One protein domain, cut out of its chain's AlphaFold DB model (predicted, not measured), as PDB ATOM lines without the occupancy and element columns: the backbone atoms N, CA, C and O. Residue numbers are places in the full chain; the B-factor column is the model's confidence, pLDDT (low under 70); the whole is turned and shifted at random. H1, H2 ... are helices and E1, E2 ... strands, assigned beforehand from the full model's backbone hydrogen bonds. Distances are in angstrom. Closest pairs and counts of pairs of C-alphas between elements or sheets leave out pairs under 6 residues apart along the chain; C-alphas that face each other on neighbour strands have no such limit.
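Overview. This is residues 10 to 60 of the 60 residues of an uncharacterized protein of bacterium (UniProt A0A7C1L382). A long two-stranded hairpin, E2 and E3, makes the long axis of an elongated model; near the end where E2 begins and E3 ends lie the short strand E1 and the one short helix H1. The turn of the hairpin, residues 29 to 35, lies at the other end. The printed part has 51 residues with three named strands and one named helix, in the order E1, E2, E3, H1; E2 and E3 form an antiparallel sheet, and the class is mixed, helices and strands, with 23 residues, under half, in named elements. The whole is compact, with a radius of gyration of the C-alphas of 11.1 A and spans of 32 by 17 by 15 A.

Arrangement. E1, residues 16 to 18, pairs with no named strand. It and E2, residues 22 to 28, meet only through their tight link. E2 and E3, residues 36 to 42, are a hairpin, antiparallel at 154 degrees between their directions; N 23 and O 41 are 2.9 A apart and N 39 and O 25 are 2.8 A apart, both within hydrogen-bond range. The closest C-alphas of E1 and E3 are those of Arg 17 and Cys 42, 7.4 A apart. A tight link joins E3 to H1, residues 46 to 51, and their closest C-alphas, those of Cys 42 and Cys 48, are 5.7 A apart. H1 is apart from E1 and from E2. In H1 every O i to N i+4 pair is within hydrogen-bond range.

Along the chain. E1 begins at C-alpha 16, (37.850, -31.634, 30.341), and is 7.1 A long. E2 measures 19.8 A from first to last C-alpha and E3 19.7 A, ending at C-alpha 42, (46.847, -32.014, 28.572). H1 is 8.6 A long and ends at C-alpha 51, (52.044, -23.290, 26.401).

Size, cuts and confidence. The C-alphas of Pro 18 and Pro 33, the two farthest apart, are 32.6 A apart. The printed part has no cut, and no link is long. The mean pLDDT of the printed part is 93.4, and no printed residue is under 70.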
ATOM      1  N   CYS A  10      41.878 -28.992  31.787       97.38
ATOM      2  CA  CYS A  10      43.144 -28.403  31.368       97.38
ATOM      3  C   CYS A  10      43.070 -26.876  31.505       97.38
ATOM      4  O   CYS A  10      42.217 -26.237  30.890       97.38
ATOM      5  N   HIS A  11      43.967 -26.267  32.275       96.75
ATOM      6  CA  HIS A  11      44.022 -24.814  32.461       96.75
ATOM      7  C   HIS A  11      44.504 -24.083  31.196       96.75
ATOM      8  O   HIS A  11      44.242 -22.895  31.052       96.75
ATOM      9  N   VAL A  12      45.128 -24.784  30.241       96.75
ATOM     10  CA  VAL A  12      45.614 -24.196  28.979       96.75
ATOM     11  C   VAL A  12      44.517 -24.119  27.914       96.75
ATOM     12  O   VAL A  12      44.194 -23.038  27.430       96.75
ATOM     13  N   CYS A  13      43.916 -25.256  27.542       96.38
ATOM     14  CA  CYS A  13      42.896 -25.312  26.482       96.38
ATOM     15  C   CYS A  13      41.450 -25.378  26.995       96.38
ATOM     16  O   CYS A  13      40.525 -25.485  26.195       96.38
ATOM     17  N   LYS A  14      41.246 -25.342  28.319       96.19
ATOM     18  CA  LYS A  14      39.944 -25.349  29.017       96.19
ATOM     19  C   LYS A  14      39.074 -26.595  28.813       96.19
ATOM     20  O   LYS A  14      37.969 -26.630  29.348       96.19
ATOM     21  N   LYS A  15      39.558 -27.617  28.100       97.31
ATOM     22  CA  LYS A  15      38.843 -28.886  27.885       97.31
ATOM     23  C   LYS A  15      38.928 -29.792  29.114       97.31
ATOM     24  O   LYS A  15      39.979 -29.865  29.753       97.31
ATOM     25  N   GLU A  16      37.849 -30.516  29.394       96.81
ATOM     26  CA  GLU A  16      37.850 -31.634  30.341       96.81
ATOM     27  C   GLU A  16      38.452 -32.875  29.688       96.81
ATOM     28  O   GLU A  16      38.107 -33.225  28.557       96.81
ATOM     29  N   ARG A  17      39.383 -33.528  30.384       95.69
ATOM     30  CA  ARG A  17      40.083 -34.729  29.918       95.69
ATOM     31  C   ARG A  17      40.144 -35.756  31.047       95.69
ATOM     32  O   ARG A  17      40.155 -35.354  32.208       95.69
ATOM     33  N   PRO A  18      40.208 -37.059  30.736       95.31
ATOM     34  CA  PRO A  18      40.422 -38.080  31.756       95.31
ATOM     35  C   PRO A  18      41.767 -37.877  32.459       95.31
ATOM     36  O   PRO A  18      42.710 -37.358  31.859       95.31
ATOM     37  N   ASP A  19      41.854 -38.329  33.708       94.69
ATOM     38  CA  ASP A  19      43.041 -38.223  34.566       94.69
ATOM     39  C   ASP A  19      44.330 -38.696  33.878       94.69
ATOM     40  O   ASP A  19      45.309 -37.959  33.821       94.69
ATOM     41  N   ALA A  20      44.277 -39.836  33.179       94.69
ATOM     42  CA  ALA A  20      45.406 -40.375  32.413       94.69
ATOM     43  C   ALA A  20      45.950 -39.433  31.313       94.69
ATOM     44  O   ALA A  20      47.055 -39.635  30.807       94.69
ATOM     45  N   LYS A  21      45.173 -38.423  30.902       96.50
ATOM     46  CA  LYS A  21      45.532 -37.433  29.872       96.50
ATOM     47  C   LYS A  21      45.907 -36.067  30.446       96.50
ATOM     48  O   LYS A  21      46.061 -35.102  29.692       96.50
ATOM     49  N   ILE A  22      46.031 -35.967  31.765       97.75
ATOM     50  CA  ILE A  22      46.345 -34.733  32.474       97.75
ATOM     51  C   ILE A  22      47.664 -34.906  33.220       97.75
ATOM     52  O   ILE A  22      47.940 -35.936  33.825       97.75
ATOM     53  N   SER A  23      48.484 -33.865  33.184       97.62
ATOM     54  CA  SER A  23      49.649 -33.723  34.052       97.62
ATOM     55  C   SER A  23      49.562 -32.406  34.813       97.62
ATOM     56  O   SER A  23      48.837 -31.489  34.416       97.62
ATOM     57  N   VAL A  24      50.280 -32.325  35.932       97.19
ATOM     58  CA  VAL A  24      50.372 -31.125  36.767       97.19
ATOM     59  C   VAL A  24      51.787 -30.579  36.666       97.19
ATOM     60  O   VAL A  24      52.748 -31.316  36.865       97.19
ATOM     61  N   LEU A  25      51.907 -29.294  36.342       96.25
ATOM     62  CA  LEU A  25      53.147 -28.542  36.485       96.25
ATOM     63  C   LEU A  25      53.043 -27.690  37.749       96.25
ATOM     64  O   LEU A  25      52.153 -26.843  37.840       96.25
ATOM     65  N   THR A  26      53.950 -27.909  38.694       95.44
ATOM     66  CA  THR A  26      54.115 -27.058  39.875       95.44
ATOM     67  C   THR A  26      55.219 -26.052  39.601       95.44
ATOM     68  O   THR A  26      56.291 -26.427  39.123       95.44
ATOM     69  N   ARG A  27      54.953 -24.770  39.850       91.88
ATOM     70  CA  ARG A  27      55.966 -23.714  39.742       91.88
ATOM     71  C   ARG A  27      55.683 -22.573  40.724       91.88
ATOM     72  O   ARG A  27      54.527 -22.425  41.126       91.88
ATOM     73  N   PRO A  28      56.681 -21.743  41.062       91.62
ATOM     74  CA  PRO A  28      56.477 -20.563  41.896       91.62
ATOM     75  C   PRO A  28      55.443 -19.599  41.303       91.62
ATOM     76  O   PRO A  28      55.314 -19.485  40.079       91.62
ATOM     77  N   ILE A  29      54.715 -18.895  42.168       86.69
ATOM     78  CA  ILE A  29      53.849 -17.785  41.762       86.69
ATOM     79  C   ILE A  29      54.692 -16.513  41.705       86.69
ATOM     80  O   ILE A  29      55.294 -16.107  42.698       86.69
ATOM     81  N   ASP A  30      54.702 -15.856  40.547       83.00
ATOM     82  CA  ASP A  30      55.379 -14.573  40.388       83.00
ATOM     83  C   ASP A  30      54.875 -13.562  41.430       83.00
ATOM     84  O   ASP A  30      53.673 -13.320  41.549       83.00
ATOM     85  N   ASN A  31      55.808 -12.911  42.128       83.75
ATOM     86  CA  ASN A  31      55.548 -11.879  43.141       83.75
ATOM     87  C   ASN A  31      54.896 -12.358  44.449       83.75
ATOM     88  O   ASN A  31      54.491 -11.513  45.248       83.75
ATOM     89  N   ILE A  32      54.820 -13.670  44.710       87.69
ATOM     90  CA  ILE A  32      54.404 -14.188  46.022       87.69
ATOM     91  C   ILE A  32      55.505 -15.116  46.569       87.69
ATOM     92  O   ILE A  32      55.689 -16.211  46.036       87.69
ATOM     93  N   PRO A  33      56.262 -14.695  47.602       90.25
ATOM     94  CA  PRO A  33      57.304 -15.529  48.194       90.25
ATOM     95  C   PRO A  33      56.712 -16.806  48.803       90.25
ATOM     96  O   PRO A  33      55.564 -16.820  49.255       90.25
ATOM     97  N   ASP A  34      57.500 -17.882  48.766       90.75
ATOM     98  CA  ASP A  34      57.161 -19.200  49.326       90.75
ATOM     99  C   ASP A  34      55.817 -19.779  48.838       90.75
ATOM    100  O   ASP A  34      55.199 -20.603  49.510       90.75
ATOM    101  N   SER A  35      55.345 -19.348  47.663       90.69
ATOM    102  CA  SER A  35      54.057 -19.766  47.109       90.69
ATOM    103  C   SER A  35      54.215 -20.426  45.746       90.69
ATOM    104  O   SER A  35      54.868 -19.898  44.845       90.69
ATOM    105  N   GLU A  36      53.559 -21.572  45.575       93.31
ATOM    106  CA  GLU A  36      53.563 -22.356  44.342       93.31
ATOM    107  C   GLU A  36      52.150 -22.507  43.771       93.31
ATOM    108  O   GLU A  36      51.148 -22.512  44.489       93.31
ATOM    109  N   MET A  37      52.066 -22.658  42.452       91.38
ATOM    110  CA  MET A  37      50.831 -22.921  41.723       91.38
ATOM    111  C   MET A  37      50.900 -24.258  40.997       91.38
ATOM    112  O   MET A  37      51.899 -24.586  40.359       91.38
ATOM    113  N   ASN A  38      49.785 -24.987  41.030       95.06
ATOM    114  CA  ASN A  38      49.602 -26.237  40.303       95.06
ATOM    115  C   ASN A  38      48.780 -25.999  39.035       95.06
ATOM    116  O   ASN A  38      47.603 -25.626  39.088       95.06
ATOM    117  N   ILE A  39      49.392 -26.247  37.880       95.56
ATOM    118  CA  ILE A  39      48.778 -26.040  36.571       95.56
ATOM    119  C   ILE A  39      48.476 -27.392  35.943       95.56
ATOM    120  O   ILE A  39      49.388 -28.133  35.587       95.56
ATOM    121  N   ARG A  40      47.190 -27.711  35.774       97.19
ATOM    122  CA  ARG A  40      46.755 -28.914  35.052       97.19
ATOM    123  C   ARG A  40      46.786 -28.662  33.553       97.19
ATOM    124  O   ARG A  40      46.202 -27.684  33.086       97.19
ATOM    125  N   TYR A  41      47.399 -29.552  32.788       98.06
ATOM    126  CA  TYR A  41      47.478 -29.443  31.333       98.06
ATOM    127  C   TYR A  41      47.328 -30.804  30.651       98.06
ATOM    128  O   TYR A  41      47.556 -31.843  31.264       98.06
ATOM    129  N   CYS A  42      46.915 -30.797  29.380       98.25
ATOM    130  CA  CYS A  42      46.847 -32.014  28.572       98.25
ATOM    131  C   CYS A  42      48.267 -32.526  28.306       98.25
ATOM    132  O   CYS A  42      49.050 -31.811  27.681       98.25
ATOM    133  N   ASN A  43      48.571 -33.754  28.717       97.56
ATOM    134  CA  ASN A  43      49.888 -34.368  28.498       97.56
ATOM    135  C   ASN A  43      50.043 -35.000  27.104       97.56
ATOM    136  O   ASN A  43      51.146 -35.332  26.685       97.56
ATOM    137  N   ASP A  44      48.935 -35.139  26.377       97.19
ATOM    138  CA  ASP A  44      48.864 -35.748  25.051       97.19
ATOM    139  C   ASP A  44      48.629 -34.731  23.927       97.19
ATOM    140  O   ASP A  44      48.468 -35.113  22.770       97.19
ATOM    141  N   ASN A  45      48.590 -33.437  24.258       97.31
ATOM    142  CA  ASN A  45      48.464 -32.359  23.288       97.31
ATOM    143  C   ASN A  45      49.733 -31.489  23.319       97.31
ATOM    144  O   ASN A  45      49.920 -30.760  24.298       97.31
ATOM    145  N   PRO A  46      50.562 -31.505  22.259       97.38
ATOM    146  CA  PRO A  46      51.822 -30.762  22.235       97.38
ATOM    147  C   PRO A  46      51.636 -29.246  22.416       97.38
ATOM    148  O   PRO A  46      52.465 -28.614  23.062       97.38
ATOM    149  N   ASP A  47      50.520 -28.663  21.957       97.25
ATOM    150  CA  ASP A  47      50.216 -27.240  22.190       97.25
ATOM    151  C   ASP A  47      50.082 -26.930  23.689       97.25
ATOM    152  O   ASP A  47      50.607 -25.935  24.186       97.25
ATOM    153  N   CYS A  48      49.419 -27.816  24.441       97.62
ATOM    154  CA  CYS A  48      49.271 -27.654  25.886       97.62
ATOM    155  C   CYS A  48      50.605 -27.826  26.621       97.62
ATOM    156  O   CYS A  48      50.851 -27.097  27.579       97.62
ATOM    157  N   VAL A  49      51.450 -28.760  26.171       97.56
ATOM    158  CA  VAL A  49      52.777 -29.032  26.751       97.56
ATOM    159  C   VAL A  49      53.729 -27.848  26.568       97.56
ATOM    160  O   VAL A  49      54.491 -27.526  27.478       97.56
ATOM    161  N   GLU A  50      53.679 -27.160  25.428       96.62
ATOM    162  CA  GLU A  50      54.524 -25.982  25.213       96.62
ATOM    163  C   GLU A  50      53.968 -24.744  25.922       96.62
ATOM    164  O   GLU A  50      54.696 -24.055  26.640       96.62
ATOM    165  N   ARG A  51      52.661 -24.488  25.809       96.00
ATOM    166  CA  ARG A  51      52.044 -23.290  26.401       96.00
ATOM    167  C   ARG A  51      51.989 -23.315  27.924       96.00
ATOM    168  O   ARG A  51      52.018 -22.250  28.534       96.00
ATOM    169  N   VAL A  52      51.937 -24.486  28.570       95.88
ATOM    170  CA  VAL A  52      51.925 -24.554  30.046       95.88
ATOM    171  C   VAL A  52      53.197 -23.965  30.672       95.88
ATOM    172  O   VAL A  52      53.156 -23.464  31.793       95.88
ATOM    173  N   LYS A  53      54.315 -23.948  29.936       92.56
ATOM    174  CA  LYS A  53      55.583 -23.370  30.406       92.56
ATOM    175  C   LYS A  53      55.498 -21.850  30.570       92.56
ATOM    176  O   LYS A  53      56.163 -21.297  31.439       92.56
ATOM    177  N   THR A  54      54.664 -21.184  29.769       92.06
ATOM    178  CA  THR A  54      54.612 -19.715  29.664       92.06
ATOM    179  C   THR A  54      53.271 -19.098  30.058       92.06
ATOM    180  O   THR A  54      53.224 -17.892  30.286       92.06
ATOM    181  N   ILE A  55      52.197 -19.890  30.180       90.25
ATOM    182  CA  ILE A  55      50.863 -19.408  30.577       90.25
ATOM    183  C   ILE A  55      50.927 -18.661  31.907       90.25
ATOM    184  O   ILE A  55      51.598 -19.133  32.818       90.25
ATOM    185  N   LYS A  56      50.245 -17.524  32.056       87.25
ATOM    186  CA  LYS A  56      50.186 -16.778  33.327       87.25
ATOM    187  C   LYS A  56      48.943 -17.128  34.133       87.25
ATOM    188  O   LYS A  56      47.949 -17.589  33.582       87.25
ATOM    189  N   LEU A  57      48.969 -16.838  35.437       81.69
ATOM    190  CA  LEU A  57      47.809 -17.024  36.319       81.69
ATOM    191  C   LEU A  57      46.547 -16.324  35.792       81.69
ATOM    192  O   LEU A  57      45.463 -16.883  35.880       81.69
ATOM    193  N   SER A  58      46.701 -15.151  35.177       83.00
ATOM    194  CA  SER A  58      45.615 -14.377  34.563       83.00
ATOM    195  C   SER A  58      44.978 -15.024  33.326       83.00
ATOM    196  O   SER A  58      43.934 -14.570  32.876       83.00
ATOM    197  N   GLU A  59      45.617 -16.036  32.735       81.12
ATOM    198  CA  GLU A  59      45.181 -16.698  31.496       81.12
ATOM    199  C   GLU A  59      44.608 -18.105  31.754       81.12
ATOM    200  O   GLU A  59      44.138 -18.786  30.831       81.12
ATOM    201  N   MET A  60      44.647 -18.560  33.011       79.06
ATOM    202  CA  MET A  60      44.133 -19.853  33.483       79.06
ATOM    203  C   MET A  60      42.661 -19.793  33.893       79.06
ATOM    204  O   MET A  60      41.991 -20.840  33.717       79.06
TER     205      MET A  60